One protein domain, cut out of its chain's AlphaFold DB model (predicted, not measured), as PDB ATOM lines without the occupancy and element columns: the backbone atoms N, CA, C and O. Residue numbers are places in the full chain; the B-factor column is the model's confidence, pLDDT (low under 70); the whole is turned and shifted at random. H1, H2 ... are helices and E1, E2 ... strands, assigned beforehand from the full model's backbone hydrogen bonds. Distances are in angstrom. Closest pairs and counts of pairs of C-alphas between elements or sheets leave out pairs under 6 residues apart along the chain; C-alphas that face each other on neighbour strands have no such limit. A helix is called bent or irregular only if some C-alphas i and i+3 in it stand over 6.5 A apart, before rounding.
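What this domain is: This is residues 136 to 253 of the 492 residues of an uncharacterized protein of Candidatus Woesearchaeota archaeon CG10_big_fil_rev_8_21_14_0_10_37_12 (UniProt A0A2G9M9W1). A parallel sheet of four strands lies between two pairs of helices, H2 and H5 over one face and H3 and H4 over the other. The short helix H1 is off the sheet, at the end of H2. The 118 printed residues hold, in order, H1 E1 H2 E2 H3 E3 H4 E4 H5; the sheet's order is E2 E1 E3 E4, and the class is mixed. The whole is compact, radius of gyration of the C-alphas 13.5 A, spanning 37 by 34 by 21 A.

How they stand to each other: H1, residues 136 to 142, only just touches H2, residues 159 to 171, with 3 pairs of C-alphas within 8 A, through 170 to 171 of H2 alone; the closest C-alphas, Tyr 142 and Phe 171, are 5.8 A apart. E1, residues 149 to 154, is the parallel neighbour of E2, residues 177 to 179 (N 152 and O 177, 2.8 A), and of E3, residues 199 to 205 (N 151 and O 200, 2.8 A). E4, residues 227 to 231, is parallel to E3 (N 203 and O 228, 2.9 A). H2 is over E1 and E3, height 9.2 A; on the same face H5, residues 237 to 251, is over E4. On the opposite face H3, residues 183 to 191, only just irregular (C-alphas 184 and 187, 7.0 A), touches H4, residues 210 to 222; their closest C-alphas, Arg 187 and Leu 216, are 6.7 A apart. E1, H2, E2 and E3, H4, E4 are strand-helix-strand units, parallel neighbour strands with a helix between; E2, H3, E3 is a split one, with E1 between its strands; the crossovers are right-handed. Every O i to N i+4 pair is within hydrogen-bond range in H1, but 7 of 9 in H2, 3 of 5 in H3, 8 of 9 in H4 and 7 of 11 in H5.

Where its parts are: H1 begins at C-alpha 136 (-47.352, 60.003, 54.290). H2 is 20.0 A long, E3 19.1 A, H4 18.6 A and H5 19.3 A, ending at C-alpha 251 (-38.268, 52.978, 38.101).

The domain as a whole: The farthest C-alphas, Asp 140 and Asp 211, are 37.4 A apart. The printed part has no cut and no long link. Mean pLDDT of the printed part is 75.8; 35 residues are under 70, among them 233 to 247.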
ATOM      1  N   GLN A 136     -45.932  59.684  54.381       70.44
ATOM      2  CA  GLN A 136     -47.352  60.003  54.290       70.44
ATOM      3  C   GLN A 136     -47.629  60.903  53.085       70.44
ATOM      4  O   GLN A 136     -48.469  60.556  52.270       70.44
ATOM      5  N   LYS A 137     -46.832  61.961  52.885       72.38
ATOM      6  CA  LYS A 137     -46.938  62.846  51.713       72.38
ATOM      7  C   LYS A 137     -46.776  62.073  50.399       72.38
ATOM      8  O   LYS A 137     -47.543  62.284  49.470       72.38
ATOM      9  N   LEU A 138     -45.820  61.141  50.333       69.75
ATOM     10  CA  LEU A 138     -45.651  60.279  49.158       69.75
ATOM     11  C   LEU A 138     -46.846  59.354  48.935       69.75
ATOM     12  O   LEU A 138     -47.239  59.155  47.791       69.75
ATOM     13  N   LYS A 139     -47.423  58.780  49.996       74.56
ATOM     14  CA  LYS A 139     -48.645  57.976  49.884       74.56
ATOM     15  C   LYS A 139     -49.813  58.827  49.399       74.56
ATOM     16  O   LYS A 139     -50.471  58.429  48.450       74.56
ATOM     17  N   ASP A 140     -50.024  60.000  49.983       79.19
ATOM     18  CA  ASP A 140     -51.104  60.909  49.592       79.19
ATOM     19  C   ASP A 140     -50.965  61.336  48.119       79.19
ATOM     20  O   ASP A 140     -51.951  61.431  47.392       79.19
ATOM     21  N   GLU A 141     -49.731  61.550  47.655       78.94
ATOM     22  CA  GLU A 141     -49.459  62.000  46.293       78.94
ATOM     23  C   GLU A 141     -49.423  60.863  45.260       78.94
ATOM     24  O   GLU A 141     -49.830  61.097  44.125       78.94
ATOM     25  N   TYR A 142     -48.966  59.654  45.605       79.06
ATOM     26  CA  TYR A 142     -48.691  58.570  44.643       79.06
ATOM     27  C   TYR A 142     -49.474  57.271  44.880       79.06
ATOM     28  O   TYR A 142     -49.268  56.307  44.141       79.06
ATOM     29  N   ALA A 143     -50.364  57.202  45.874       86.62
ATOM     30  CA  ALA A 143     -51.201  56.019  46.075       86.62
ATOM     31  C   ALA A 143     -52.017  55.696  44.815       86.62
ATOM     32  O   ALA A 143     -52.666  56.568  44.237       86.62
ATOM     33  N   GLY A 144     -51.960  54.434  44.384       85.19
ATOM     34  CA  GLY A 144     -52.658  53.941  43.197       85.19
ATOM     35  C   GLY A 144     -52.216  54.552  41.862       85.19
ATOM     36  O   GLY A 144     -52.924  54.375  40.876       85.19
ATOM     37  N   LYS A 145     -51.093  55.287  41.805       79.69
ATOM     38  CA  LYS A 145     -50.672  56.004  40.587       79.69
ATOM     39  C   LYS A 145     -49.690  55.247  39.701       79.69
ATOM     40  O   LYS A 145     -49.513  55.661  38.560       79.69
ATOM     41  N   ILE A 146     -49.050  54.177  40.178       80.75
ATOM     42  CA  ILE A 146     -48.177  53.355  39.329       80.75
ATOM     43  C   ILE A 146     -49.054  52.436  38.455       80.75
ATOM     44  O   ILE A 146     -49.676  51.528  39.013       80.75
ATOM     45  N   PRO A 147     -49.066  52.596  37.114       79.81
ATOM     46  CA  PRO A 147     -49.948  51.858  36.202       79.81
ATOM     47  C   PRO A 147     -49.369  50.489  35.797       79.81
ATOM     48  O   PRO A 147     -49.488  50.052  34.651       79.81
ATOM     49  N   LEU A 148     -48.671  49.831  36.724       80.56
ATOM     50  CA  LEU A 148     -48.030  48.533  36.523       80.56
ATOM     51  C   LEU A 148     -48.595  47.537  37.532       80.56
ATOM     52  O   LEU A 148     -48.862  47.891  38.678       80.56
ATOM     53  N   LYS A 149     -48.708  46.272  37.141       89.56
ATOM     54  CA  LYS A 149     -49.063  45.183  38.048       89.56
ATOM     55  C   LYS A 149     -47.848  44.782  38.890       89.56
ATOM     56  O   LYS A 149     -46.851  44.324  38.326       89.56
ATOM     57  N   PRO A 150     -47.887  44.923  40.225       94.44
ATOM     58  CA  PRO A 150     -46.760  44.530  41.053       94.44
ATOM     59  C   PRO A 150     -46.739  43.006  41.232       94.44
ATOM     60  O   PRO A 150     -47.713  42.405  41.689       94.44
ATOM     61  N   ILE A 151     -45.608  42.391  40.884       94.62
ATOM     62  CA  ILE A 151     -45.320  40.969  41.081       94.62
ATOM     63  C   ILE A 151     -44.283  40.853  42.197       94.62
ATOM     64  O   ILE A 151     -43.111  41.179  42.003       94.62
ATOM     65  N   PHE A 152     -44.710  40.403  43.370       92.56
ATOM     66  CA  PHE A 152     -43.852  40.171  44.522       92.56
ATOM     67  C   PHE A 152     -43.345  38.731  44.500       92.56
ATOM     68  O   PHE A 152     -44.098  37.800  44.758       92.56
ATOM     69  N   ILE A 153     -42.060  38.546  44.218       91.69
ATOM     70  CA  ILE A 153     -41.367  37.279  44.433       91.69
ATOM     71  C   ILE A 153     -40.897  37.259  45.887       91.69
ATOM     72  O   ILE A 153     -39.934  37.946  46.250       91.69
ATOM     73  N   GLN A 154     -41.592  36.493  46.716       89.06
ATOM     74  CA  GLN A 154     -41.337  36.408  48.146       89.06
ATOM     75  C   GLN A 154     -40.462  35.185  48.443       89.06
ATOM     76  O   GLN A 154     -40.932  34.055  48.487       89.06
ATOM     77  N   LEU A 155     -39.161  35.426  48.620       85.31
ATOM     78  CA  LEU A 155     -38.175  34.423  49.043       85.31
ATOM     79  C   LEU A 155     -37.944  34.446  50.561       85.31
ATOM     80  O   LEU A 155     -37.325  33.533  51.100       85.31
ATOM     81  N   ASP A 156     -38.399  35.506  51.230       81.31
ATOM     82  CA  ASP A 156     -38.363  35.672  52.678       81.31
ATOM     83  C   ASP A 156     -39.782  35.704  53.251       81.31
ATOM     84  O   ASP A 156     -40.601  36.519  52.832       81.31
ATOM     85  N   ASN A 157     -40.052  34.844  54.234       80.94
ATOM     86  CA  ASN A 157     -41.371  34.700  54.857       80.94
ATOM     87  C   ASN A 157     -41.464  35.381  56.230       80.94
ATOM     88  O   ASN A 157     -42.289  34.994  57.055       80.94
ATOM     89  N   SER A 158     -40.613  36.374  56.504       79.19
ATOM     90  CA  SER A 158     -40.691  37.125  57.757       79.19
ATOM     91  C   SER A 158     -41.899  38.068  57.793       79.19
ATOM     92  O   SER A 158     -42.380  38.555  56.764       79.19
ATOM     93  N   ASP A 159     -42.342  38.425  58.999       75.56
ATOM     94  CA  ASP A 159     -43.368  39.461  59.195       75.56
ATOM     95  C   ASP A 159     -42.958  40.798  58.551       75.56
ATOM     96  O   ASP A 159     -43.792  41.534  58.017       75.56
ATOM     97  N   ASN A 160     -41.654  41.093  58.525       73.75
ATOM     98  CA  ASN A 160     -41.122  42.291  57.885       73.75
ATOM     99  C   ASN A 160     -41.355  42.278  56.364       73.75
ATOM    100  O   ASN A 160     -41.691  43.322  55.802       73.75
ATOM    101  N   ALA A 161     -41.232  41.123  55.699       79.38
ATOM    102  CA  ALA A 161     -41.545  40.995  54.277       79.38
ATOM    103  C   ALA A 161     -43.016  41.347  54.007       79.38
ATOM    104  O   ALA A 161     -43.317  42.160  53.129       79.38
ATOM    105  N   SER A 162     -43.927  40.848  54.846       80.06
ATOM    106  CA  SER A 162     -45.359  41.163  54.757       80.06
ATOM    107  C   SER A 162     -45.648  42.660  54.936       80.06
ATOM    108  O   SER A 162     -46.439  43.242  54.187       80.06
ATOM    109  N   VAL A 163     -44.983  43.328  55.887       79.38
ATOM    110  CA  VAL A 163     -45.118  44.783  56.108       79.38
ATOM    111  C   VAL A 163     -44.674  45.584  54.880       79.38
ATOM    112  O   VAL A 163     -45.327  46.566  54.509       79.38
ATOM    113  N   ILE A 164     -43.599  45.163  54.209       79.25
ATOM    114  CA  ILE A 164     -43.120  45.808  52.977       79.25
ATOM    115  C   ILE A 164     -44.117  45.637  51.856       79.25
ATOM    116  O   ILE A 164     -44.472  46.629  51.229       79.25
ATOM    117  N   ILE A 165     -44.566  44.406  51.602       85.50
ATOM    118  CA  ILE A 165     -45.524  44.114  50.532       85.50
ATOM    119  C   ILE A 165     -46.765  44.985  50.731       85.50
ATOM    120  O   ILE A 165     -47.195  45.682  49.812       85.50
ATOM    121  N   ASN A 166     -47.274  45.043  51.965       84.31
ATOM    122  CA  ASN A 166     -48.411  45.882  52.322       84.31
ATOM    123  C   ASN A 166     -48.150  47.381  52.152       84.31
ATOM    124  O   ASN A 166     -49.078  48.112  51.820       84.31
ATOM    125  N   THR A 167     -46.917  47.842  52.353       82.75
ATOM    126  CA  THR A 167     -46.547  49.247  52.153       82.75
ATOM    127  C   THR A 167     -46.364  49.588  50.678       82.75
ATOM    128  O   THR A 167     -46.780  50.657  50.250       82.75
ATOM    129  N   LEU A 168     -45.737  48.713  49.893       84.62
ATOM    130  CA  LEU A 168     -45.428  48.977  48.488       84.62
ATOM    131  C   LEU A 168     -46.660  48.825  47.600       84.62
ATOM    132  O   LEU A 168     -46.844  49.635  46.695       84.62
ATOM    133  N   LYS A 169     -47.541  47.853  47.885       89.50
ATOM    134  CA  LYS A 169     -48.752  47.622  47.081       89.50
ATOM    135  C   LYS A 169     -49.662  48.850  47.001       89.50
ATOM    136  O   LYS A 169     -50.356  49.007  46.010       89.50
ATOM    137  N   THR A 170     -49.634  49.749  47.994       89.25
ATOM    138  CA  THR A 170     -50.489  50.950  48.005       89.25
ATOM    139  C   THR A 170     -50.172  51.936  46.883       89.25
ATOM    140  O   THR A 170     -50.997  52.793  46.587       89.25
ATOM    141  N   PHE A 171     -48.983  51.866  46.284       85.38
ATOM    142  CA  PHE A 171     -48.572  52.770  45.207       85.38
ATOM    143  C   PHE A 171     -49.026  52.304  43.817       85.38
ATOM    144  O   PHE A 171     -49.000  53.096  42.879       85.38
ATOM    145  N   PHE A 172     -49.450  51.048  43.675       89.94
ATOM    146  CA  PHE A 172     -49.837  50.456  42.397       89.94
ATOM    147  C   PHE A 172     -51.351  50.515  42.186       89.94
ATOM    148  O   PHE A 172     -52.115  50.360  43.139       89.94
ATOM    149  N   SER A 173     -51.778  50.753  40.944       85.81
ATOM    150  CA  SER A 173     -53.197  50.749  40.561       85.81
ATOM    151  C   SER A 173     -53.786  49.341  40.497       85.81
ATOM    152  O   SER A 173     -54.980  49.151  40.719       85.81
ATOM    153  N   ASP A 174     -52.942  48.362  40.178       87.56
ATOM    154  CA  ASP A 174     -53.342  46.996  39.870       87.56
ATOM    155  C   ASP A 174     -53.159  46.074  41.081       87.56
ATOM    156  O   ASP A 174     -52.297  46.280  41.940       87.56
ATOM    157  N   ASN A 175     -53.964  45.007  41.130       88.38
ATOM    158  CA  ASN A 175     -53.899  44.032  42.215       88.38
ATOM    159  C   ASN A 175     -52.535  43.321  42.246       88.38
ATOM    160  O   ASN A 175     -52.079  42.827  41.208       88.38
ATOM    161  N   PRO A 176     -51.907  43.209  43.431       91.62
ATOM    162  CA  PRO A 176     -50.626  42.543  43.561       91.62
ATOM    163  C   PRO A 176     -50.749  41.037  43.364       91.62
ATOM    164  O   PRO A 176     -51.713  40.408  43.800       91.62
ATOM    165  N   GLU A 177     -49.722  40.458  42.757       92.81
ATOM    166  CA  GLU A 177     -49.515  39.016  42.702       92.81
ATOM    167  C   GLU A 177     -48.312  38.679  43.579       92.81
ATOM    168  O   GLU A 177     -47.246  39.270  43.412       92.81
ATOM    169  N   VAL A 178     -48.490  37.766  44.530       91.44
ATOM    170  CA  VAL A 178     -47.411  37.285  45.397       91.44
ATOM    171  C   VAL A 178     -47.090  35.857  44.989       91.44
ATOM    172  O   VAL A 178     -47.988  35.021  44.896       91.44
ATOM    173  N   ILE A 179     -45.818  35.601  44.711       89.12
ATOM    174  CA  ILE A 179     -45.305  34.318  44.252       89.12
ATOM    175  C   ILE A 179     -44.241  33.858  45.246       89.12
ATOM    176  O   ILE A 179     -43.174  34.468  45.360       89.12
ATOM    177  N   GLU A 180     -44.536  32.770  45.945       84.69
ATOM    178  CA  GLU A 180     -43.629  32.105  46.881       84.69
ATOM    179  C   GLU A 180     -42.901  30.966  46.158       84.69
ATOM    180  O   GLU A 180     -43.252  29.796  46.284       84.69
ATOM    181  N   GLU A 181     -41.907  31.309  45.340       78.38
ATOM    182  CA  GLU A 181     -41.182  30.335  44.516       78.38
ATOM    183  C   GLU A 181     -39.669  30.475  44.620       78.38
ATOM    184  O   GLU A 181     -39.142  31.489  45.064       78.38
ATOM    185  N   ARG A 182     -38.926  29.457  44.175       75.38
ATOM    186  CA  ARG A 182     -37.455  29.520  44.169       75.38
ATOM    187  C   ARG A 182     -36.953  30.594  43.202       75.38
ATOM    188  O   ARG A 182     -37.393  30.666  42.059       75.38
ATOM    189  N   VAL A 183     -35.912  31.329  43.607       74.06
ATOM    190  CA  VAL A 183     -35.289  32.406  42.804       74.06
ATOM    191  C   VAL A 183     -34.921  31.981  41.372       74.06
ATOM    192  O   VAL A 183     -34.982  32.784  40.445       74.06
ATOM    193  N   ASN A 184     -34.576  30.708  41.170       75.00
ATOM    194  CA  ASN A 184     -34.162  30.174  39.871       75.00
ATOM    195  C   ASN A 184     -35.319  30.080  38.861       75.00
ATOM    196  O   ASN A 184     -35.057  30.074  37.665       75.00
ATOM    197  N   LEU A 185     -36.568  30.031  39.335       82.62
ATOM    198  CA  LEU A 185     -37.774  29.929  38.507       82.62
ATOM    199  C   LEU A 185     -38.354  31.296  38.140       82.62
ATOM    200  O   LEU A 185     -39.225  31.382  37.283       82.62
ATOM    201  N   VAL A 186     -37.863  32.377  38.756       85.06
ATOM    202  CA  VAL A 186     -38.379  33.734  38.528       85.06
ATOM    203  C   VAL A 186     -38.337  34.098  37.050       85.06
ATOM    204  O   VAL A 186     -39.287  34.676  36.540       85.06
ATOM    205  N   ARG A 187     -37.259  33.745  36.345       86.00
ATOM    206  CA  ARG A 187     -37.159  34.009  34.909       86.00
ATOM    207  C   ARG A 187     -38.255  33.283  34.131       86.00
ATOM    208  O   ARG A 187     -38.971  33.935  33.385       86.00
ATOM    209  N   ASP A 188     -38.396  31.978  34.337       85.88
ATOM    210  CA  ASP A 188     -39.354  31.146  33.601       85.88
ATOM    211  C   ASP A 188     -40.796  31.597  33.864       85.88
ATOM    212  O   ASP A 188     -41.613  31.677  32.948       85.88
ATOM    213  N   ILE A 189     -41.080  31.976  35.114       88.06
ATOM    214  CA  ILE A 189     -42.365  32.537  35.529       88.06
ATOM    215  C   ILE A 189     -42.664  33.815  34.756       88.06
ATOM    216  O   ILE A 189     -43.781  33.966  34.277       88.06
ATOM    217  N   ILE A 190     -41.694  34.727  34.637       90.12
ATOM    218  CA  ILE A 190     -41.871  36.016  33.961       90.12
ATOM    219  C   ILE A 190     -41.912  35.851  32.432       90.12
ATOM    220  O   ILE A 190     -42.736  36.496  31.784       90.12
ATOM    221  N   ASP A 191     -41.101  34.955  31.864       87.69
ATOM    222  CA  ASP A 191     -41.093  34.626  30.431       87.69
ATOM    223  C   ASP A 191     -42.431  34.014  29.979       87.69
ATOM    224  O   ASP A 191     -42.894  34.287  28.870       87.69
ATOM    225  N   GLY A 192     -43.096  33.245  30.849       85.38
ATOM    226  CA  GLY A 192     -44.410  32.654  30.583       85.38
ATOM    227  C   GLY A 192     -45.585  33.642  30.582       85.38
ATOM    228  O   GLY A 192     -46.719  33.237  30.320       85.38
ATOM    229  N   ARG A 193     -45.361  34.929  30.884       88.12
ATOM    230  CA  ARG A 193     -46.443  35.909  31.058       88.12
ATOM    231  C   ARG A 193     -46.781  36.668  29.784       88.12
ATOM    232  O   ARG A 193     -45.922  37.273  29.144       88.12
ATOM    233  N   ALA A 194     -48.077  36.767  29.501       84.62
ATOM    234  CA  ALA A 194     -48.595  37.625  28.436       84.62
ATOM    235  C   ALA A 194     -48.528  39.128  28.786       84.62
ATOM    236  O   ALA A 194     -48.435  39.965  27.892       84.62
ATOM    237  N   ASP A 195     -48.546  39.484  30.076       83.75
ATOM    238  CA  ASP A 195     -48.562  40.864  30.585       83.75
ATOM    239  C   ASP A 195     -47.163  41.422  30.916       83.75
ATOM    240  O   ASP A 195     -47.059  42.456  31.571       83.75
ATOM    241  N   LYS A 196     -46.077  40.791  30.443       78.75
ATOM    242  CA  LYS A 196     -44.686  41.107  30.832       78.75
ATOM    243  C   LYS A 196     -44.247  42.575  30.672       78.75
ATOM    244  O   LYS A 196     -43.356  43.022  31.384       78.75
ATOM    245  N   ASN A 197     -44.874  43.337  29.775       73.94
ATOM    246  CA  ASN A 197     -44.569  44.761  29.558       73.94
ATOM    247  C   ASN A 197     -45.336  45.700  30.513       73.94
ATOM    248  O   ASN A 197     -45.161  46.911  30.458       73.94
ATOM    249  N   ARG A 198     -46.222  45.155  31.355       83.19
ATOM    250  CA  ARG A 198     -47.101  45.900  32.270       83.19
ATOM    251  C   ARG A 198     -46.891  45.516  33.731       83.19
ATOM    252  O   ARG A 198     -47.748  45.797  34.561       83.19
ATOM    253  N   ILE A 199     -45.778  44.866  34.054       87.12
ATOM    254  CA  ILE A 199     -45.482  44.402  35.411       87.12
ATOM    255  C   ILE A 199     -44.328  45.180  36.037       87.12
ATOM    256  O   ILE A 199     -43.435  45.670  35.349       87.12
ATOM    257  N   PHE A 200     -44.321  45.238  37.365       88.88
ATOM    258  CA  PHE A 200     -43.182  45.667  38.165       88.88
ATOM    259  C   PHE A 200     -42.769  44.512  39.076       88.88
ATOM    260  O   PHE A 200     -43.560  44.065  39.903       88.88
ATOM    261  N   VAL A 201     -41.533  44.029  38.954       91.12
ATOM    262  CA  VAL A 201     -41.077  42.845  39.698       91.12
ATOM    263  C   VAL A 201     -40.332  43.245  40.970       91.12
ATOM    264  O   VAL A 201     -39.299  43.912  40.923       91.12
ATOM    265  N   ILE A 202     -40.826  42.814  42.126       90.56
ATOM    266  CA  ILE A 202     -40.233  43.091  43.436       90.56
ATOM    267  C   ILE A 202     -39.749  41.769  44.023       90.56
ATOM    268  O   ILE A 202     -40.550  40.875  44.257       90.56
ATOM    269  N   ILE A 203     -38.446  41.636  44.266       87.75
ATOM    270  CA  ILE A 203     -37.851  40.412  44.821       87.75
ATOM    271  C   ILE A 203     -37.442  40.678  46.262       87.75
ATOM    272  O   ILE A 203     -36.550  41.492  46.508       87.75
ATOM    273  N   ILE A 204     -38.080  39.985  47.201       85.88
ATOM    274  CA  ILE A 204     -37.844  40.108  48.642       85.88
ATOM    275  C   ILE A 204     -37.125  38.850  49.114       85.88
ATOM    276  O   ILE A 204     -37.618  37.751  48.879       85.88
ATOM    277  N   TYR A 205     -35.959  38.990  49.738       82.38
ATOM    278  CA  TYR A 205     -35.101  37.854  50.078       82.38
ATOM    279  C   TYR A 205     -34.298  38.090  51.354       82.38
ATOM    280  O   TYR A 205     -33.894  39.213  51.614       82.38
ATOM    281  N   SER A 206     -34.019  37.033  52.112       72.94
ATOM    282  CA  SER A 206     -33.075  37.026  53.244       72.94
ATOM    283  C   SER A 206     -31.769  36.314  52.874       72.94
ATOM    284  O   SER A 206     -30.685  36.813  53.140       72.94
ATOM    285  N   ALA A 207     -31.844  35.206  52.133       68.19
ATOM    286  CA  ALA A 207     -30.674  34.415  51.746       68.19
ATOM    287  C   ALA A 207     -29.720  35.114  50.750       68.19
ATOM    288  O   ALA A 207     -30.130  35.948  49.942       68.19
ATOM    289  N   ASP A 208     -28.443  34.708  50.731       68.50
ATOM    290  CA  ASP A 208     -27.489  35.172  49.718       68.50
ATOM    291  C   ASP A 208     -27.884  34.663  48.316       68.50
ATOM    292  O   ASP A 208     -27.609  33.527  47.934       68.50
ATOM    293  N   ILE A 209     -28.538  35.531  47.540       67.69
ATOM    294  CA  ILE A 209     -28.915  35.285  46.144       67.69
ATOM    295  C   ILE A 209     -27.930  35.913  45.156       67.69
ATOM    296  O   ILE A 209     -28.313  36.167  44.017       67.69
ATOM    297  N   ASN A 210     -26.691  36.213  45.558       63.75
ATOM    298  CA  ASN A 210     -25.737  37.002  44.776       63.75
ATOM    299  C   ASN A 210     -25.651  36.597  43.296       63.75
ATOM    300  O   ASN A 210     -25.738  37.474  42.441       63.75
ATOM    301  N   ASP A 211     -25.541  35.308  42.978       64.75
ATOM    302  CA  ASP A 211     -25.437  34.842  41.587       64.75
ATOM    303  C   ASP A 211     -26.758  34.972  40.817       64.75
ATOM    304  O   ASP A 211     -26.779  35.402  39.659       64.75
ATOM    305  N   SER A 212     -27.883  34.643  41.456       70.00
ATOM    306  CA  SER A 212     -29.216  34.730  40.846       70.00
ATOM    307  C   SER A 212     -29.683  36.178  40.691       70.00
ATOM    308  O   SER A 212     -30.273  36.522  39.670       70.00
ATOM    309  N   TYR A 213     -29.336  37.056  41.632       69.88
ATOM    310  CA  TYR A 213     -29.513  38.504  41.543       69.88
ATOM    311  C   TYR A 213     -28.868  39.052  40.265       69.88
ATOM    312  O   TYR A 213     -29.529  39.758  39.502       69.88
ATOM    313  N   ILE A 214     -27.617  38.656  39.978       59.00
ATOM    314  CA  ILE A 214     -26.876  39.104  38.787       59.00
ATOM    315  C   ILE A 214     -27.408  38.460  37.486       59.00
ATOM    316  O   ILE A 214     -27.181  38.953  36.379       59.00
ATOM    317  N   LYS A 215     -28.163  37.371  37.538       65.06
ATOM    318  CA  LYS A 215     -28.801  36.840  36.321       65.06
ATOM    319  C   LYS A 215     -30.141  37.519  36.067       65.06
ATOM    320  O   LYS A 215     -30.381  38.030  34.974       65.06
ATOM    321  N   LEU A 216     -30.970  37.606  37.101       70.50
ATOM    322  CA  LEU A 216     -32.321  38.152  37.019       70.50
ATOM    323  C   LEU A 216     -32.332  39.642  36.710       70.50
ATOM    324  O   LEU A 216     -33.109  40.087  35.873       70.50
ATOM    325  N   LYS A 217     -31.452  40.435  37.325       65.44
ATOM    326  CA  LYS A 217     -31.455  41.877  37.075       65.44
ATOM    327  C   LYS A 217     -31.012  42.220  35.643       65.44
ATOM    328  O   LYS A 217     -31.578  43.136  35.056       65.44
ATOM    329  N   LYS A 218     -30.098  41.451  35.043       55.41
ATOM    330  CA  LYS A 218     -29.665  41.567  33.641       55.41
ATOM    331  C   LYS A 218     -30.835  41.237  32.735       55.41
ATOM    332  O   LYS A 218     -31.147  42.023  31.853       55.41
ATOM    333  N   TYR A 219     -31.504  40.125  33.021       72.81
ATOM    334  CA  TYR A 219     -32.708  39.718  32.321       72.81
ATOM    335  C   TYR A 219     -33.792  40.810  32.361       72.81
ATOM    336  O   TYR A 219     -34.282  41.210  31.310       72.81
ATOM    337  N   PHE A 220     -34.114  41.372  33.532       74.44
ATOM    338  CA  PHE A 220     -35.116  42.439  33.638       74.44
ATOM    339  C   PHE A 220     -34.713  43.704  32.888       74.44
ATOM    340  O   PHE A 220     -35.543  44.312  32.225       74.44
ATOM    341  N   LEU A 221     -33.436  44.083  32.953       55.94
ATOM    342  CA  LEU A 221     -32.916  45.219  32.198       55.94
ATOM    343  C   LEU A 221     -33.020  44.983  30.681       55.94
ATOM    344  O   LEU A 221     -33.527  45.846  29.977       55.94
ATOM    345  N   GLN A 222     -32.614  43.810  30.190       55.62
ATOM    346  CA  GLN A 222     -32.705  43.431  28.771       55.62
ATOM    347  C   GLN A 222     -34.144  43.382  28.252       55.62
ATOM    348  O   GLN A 222     -34.377  43.635  27.076       55.62
ATOM    349  N   ASN A 223     -35.104  43.059  29.119       59.44
ATOM    350  CA  ASN A 223     -36.515  42.936  28.758       59.44
ATOM    351  C   ASN A 223     -37.346  44.172  29.134       59.44
ATOM    352  O   ASN A 223     -38.568  44.116  29.044       59.44
ATOM    353  N   ASN A 224     -36.713  45.274  29.554       59.50
ATOM    354  CA  ASN A 224     -37.391  46.502  29.986       59.50
ATOM    355  C   ASN A 224     -38.434  46.295  31.099       59.50
ATOM    356  O   ASN A 224     -39.456  46.974  31.153       59.50
ATOM    357  N   ILE A 225     -38.161  45.374  32.020       74.44
ATOM    358  CA  ILE A 225     -39.038  45.081  33.151       74.44
ATOM    359  C   ILE A 225     -38.538  45.872  34.369       74.44
ATOM    360  O   ILE A 225     -37.440  45.598  34.883       74.44
ATOM    361  N   PRO A 226     -39.298  46.861  34.874       74.81
ATOM    362  CA  PRO A 226     -38.898  47.589  36.064       74.81
ATOM    363  C   PRO A 226     -38.886  46.635  37.260       74.81
ATOM    364  O   PRO A 226     -39.812  45.856  37.488       74.81
ATOM    365  N   SER A 227     -37.777  46.650  37.999       80.62
ATOM    366  CA  SER A 227     -37.532  45.683  39.068       80.62
ATOM    367  C   SER A 227     -36.815  46.276  40.272       80.62
ATOM    368  O   SER A 227     -35.922  47.123  40.129       80.62
ATOM    369  N   GLN A 228     -37.167  45.780  41.456       82.62
ATOM    370  CA  GLN A 228     -36.587  46.176  42.733       82.62
ATOM    371  C   GLN A 228     -36.244  44.951  43.582       82.62
ATOM    372  O   GLN A 228     -37.113  44.149  43.905       82.62
ATOM    373  N   PHE A 229     -34.984  44.841  43.995       79.38
ATOM    374  CA  PHE A 229     -34.536  43.797  44.909       79.38
ATOM    375  C   PHE A 229     -34.439  44.356  46.333       79.38
ATOM    376  O   PHE A 229     -33.964  45.477  46.544       79.38
ATOM    377  N   ILE A 230     -34.900  43.577  47.307       79.12
ATOM    378  CA  ILE A 230     -35.022  43.968  48.709       79.12
ATOM    379  C   ILE A 230     -34.431  42.856  49.573       79.12
ATOM    380  O   ILE A 230     -35.007  41.779  49.682       79.12
ATOM    381  N   ASN A 231     -33.274  43.138  50.173       76.94
ATOM    382  CA  ASN A 231     -32.633  42.238  51.123       76.94
ATOM    383  C   ASN A 231     -33.171  42.497  52.539       76.94
ATOM    384  O   ASN A 231     -33.009  43.604  53.058       76.94
ATOM    385  N   MET A 232     -33.777  41.478  53.137       72.94
ATOM    386  CA  MET A 232     -34.361  41.457  54.477       72.94
ATOM    387  C   MET A 232     -33.324  41.244  55.582       72.94
ATOM    388  O   MET A 232     -33.523  41.731  56.692       72.94
ATOM    389  N   ASP A 233     -32.191  40.611  55.267       65.12
ATOM    390  CA  ASP A 233     -31.077  40.387  56.203       65.12
ATOM    391  C   ASP A 233     -30.171  41.620  56.340       65.12
ATOM    392  O   ASP A 233     -29.246  41.665  57.159       65.12
ATOM    393  N   ASP A 234     -30.423  42.657  55.541       59.06
ATOM    394  CA  ASP A 234     -29.688  43.901  55.648       59.06
ATOM    395  C   ASP A 234     -30.049  44.616  56.955       59.06
ATOM    396  O   ASP A 234     -31.141  45.153  57.119       59.06
ATOM    397  N   LYS A 235     -29.088  44.710  57.879       48.50
ATOM    398  CA  LYS A 235     -29.246  45.443  59.146       48.50
ATOM    399  C   LYS A 235     -29.651  46.916  58.959       48.50
ATOM    400  O   LYS A 235     -30.111  47.540  59.909       48.50
ATOM    401  N   LYS A 236     -29.510  47.476  57.748       45.72
ATOM    402  CA  LYS A 236     -29.932  48.837  57.369       45.72
ATOM    403  C   LYS A 236     -31.305  48.888  56.677       45.72
ATOM    404  O   LYS A 236     -31.684  49.930  56.137       45.72
ATOM    405  N   PHE A 237     -32.055  47.787  56.669       46.91
ATOM    406  CA  PHE A 237     -33.313  47.613  55.942       46.91
ATOM    407  C   PHE A 237     -34.361  48.710  56.251       46.91
ATOM    408  O   PHE A 237     -34.885  49.333  55.325       46.91
ATOM    409  N   PHE A 238     -34.573  49.061  57.528       41.19
ATOM    410  CA  PHE A 238     -35.524  50.112  57.942       41.19
ATOM    411  C   PHE A 238     -35.154  51.526  57.446       41.19
ATOM    412  O   PHE A 238     -36.015  52.386  57.301       41.19
ATOM    413  N   PHE A 239     -33.881  51.781  57.140       40.25
ATOM    414  CA  PHE A 239     -33.421  53.063  56.591       40.25
ATOM    415  C   PHE A 239     -33.440  53.069  55.059       40.25
ATOM    416  O   PHE A 239     -33.644  54.110  54.428       40.25
ATOM    417  N   LYS A 240     -33.287  51.892  54.439       46.72
ATOM    418  CA  LYS A 240     -33.470  51.715  52.998       46.72
ATOM    419  C   LYS A 240     -34.917  51.918  52.575       46.72
ATOM    420  O   LYS A 240     -35.105  52.451  51.492       46.72
ATOM    421  N   THR A 241     -35.922  51.603  53.396       49.72
ATOM    422  CA  THR A 241     -37.342  51.821  53.041       49.72
ATOM    423  C   THR A 241     -37.662  53.287  52.712       49.72
ATOM    424  O   THR A 241     -38.429  53.535  51.782       49.72
ATOM    425  N   LYS A 242     -37.006  54.263  53.369       50.62
ATOM    426  CA  LYS A 242     -37.117  55.699  53.026       50.62
ATOM    427  C   LYS A 242     -36.554  56.044  51.634       50.62
ATOM    428  O   LYS A 242     -36.983  56.997  51.004       50.62
ATOM    429  N   ASN A 243     -35.592  55.280  51.124       53.66
ATOM    430  CA  ASN A 243     -35.013  55.494  49.791       53.66
ATOM    431  C   ASN A 243     -35.586  54.544  48.725       53.66
ATOM    432  O   ASN A 243     -35.518  54.829  47.532       53.66
ATOM    433  N   LEU A 244     -36.161  53.431  49.169       65.19
ATOM    434  CA  LEU A 244     -36.745  52.373  48.360       65.19
ATOM    435  C   LEU A 244     -37.948  52.880  47.571       65.19
ATOM    436  O   LEU A 244     -38.029  52.649  46.371       65.19
ATOM    437  N   ILE A 245     -38.867  53.581  48.237       68.88
ATOM    438  CA  ILE A 245     -40.105  54.061  47.613       68.88
ATOM    439  C   ILE A 245     -39.805  55.096  46.521       68.88
ATOM    440  O   ILE A 245     -40.289  54.915  45.406       68.88
ATOM    441  N   PRO A 246     -38.962  56.121  46.752       63.16
ATOM    442  CA  PRO A 246     -38.594  57.036  45.679       63.16
ATOM    443  C   PRO A 246     -37.871  56.378  44.500       63.16
ATOM    444  O   PRO A 246     -38.092  56.760  43.350       63.16
ATOM    445  N   GLU A 247     -37.016  55.386  44.767       64.56
ATOM    446  CA  GLU A 247     -36.352  54.605  43.722       64.56
ATOM    447  C   GLU A 247     -37.360  53.780  42.911       64.56
ATOM    448  O   GLU A 247     -37.308  53.797  41.683       64.56
ATOM    449  N   MET A 248     -38.298  53.108  43.582       73.50
ATOM    450  CA  MET A 248     -39.375  52.339  42.956       73.50
ATOM    451  C   MET A 248     -40.265  53.230  42.091       73.50
ATOM    452  O   MET A 248     -40.488  52.901  40.930       73.50
ATOM    453  N   LEU A 249     -40.709  54.375  42.622       67.81
ATOM    454  CA  LEU A 249     -41.490  55.359  41.874       67.81
ATOM    455  C   LEU A 249     -40.726  55.797  40.621       67.81
ATOM    456  O   LEU A 249     -41.265  55.712  39.524       67.81
ATOM    457  N   THR A 250     -39.437  56.133  40.753       65.12
ATOM    458  CA  THR A 250     -38.603  56.537  39.607       65.12
ATOM    459  C   THR A 250     -38.461  55.416  38.569       65.12
ATOM    460  O   THR A 250     -38.506  55.685  37.372       65.12
ATOM    461  N   LYS A 251     -38.305  54.153  38.998       68.44
ATOM    462  CA  LYS A 251     -38.268  52.978  38.101       68.44
ATOM    463  C   LYS A 251     -39.608  52.727  37.405       68.44
ATOM    464  O   LYS A 251     -39.618  52.131  36.337       68.44
ATOM    465  N   ALA A 252     -40.702  53.166  38.015       67.31
ATOM    466  CA  ALA A 252     -42.050  53.124  37.468       67.31
ATOM    467  C   ALA A 252     -42.429  54.404  36.695       67.31
ATOM    468  O   ALA A 252     -43.602  54.602  36.392       67.31
ATOM    469  N   SER A 253     -41.464  55.288  36.411       63.47
ATOM    470  CA  SER A 253     -41.679  56.583  35.745       63.47
ATOM    471  C   SER A 253     -42.610  57.547  36.500       63.47
ATOM    472  O   SER A 253     -43.107  58.515  35.933       63.47
TER     473      SER A 253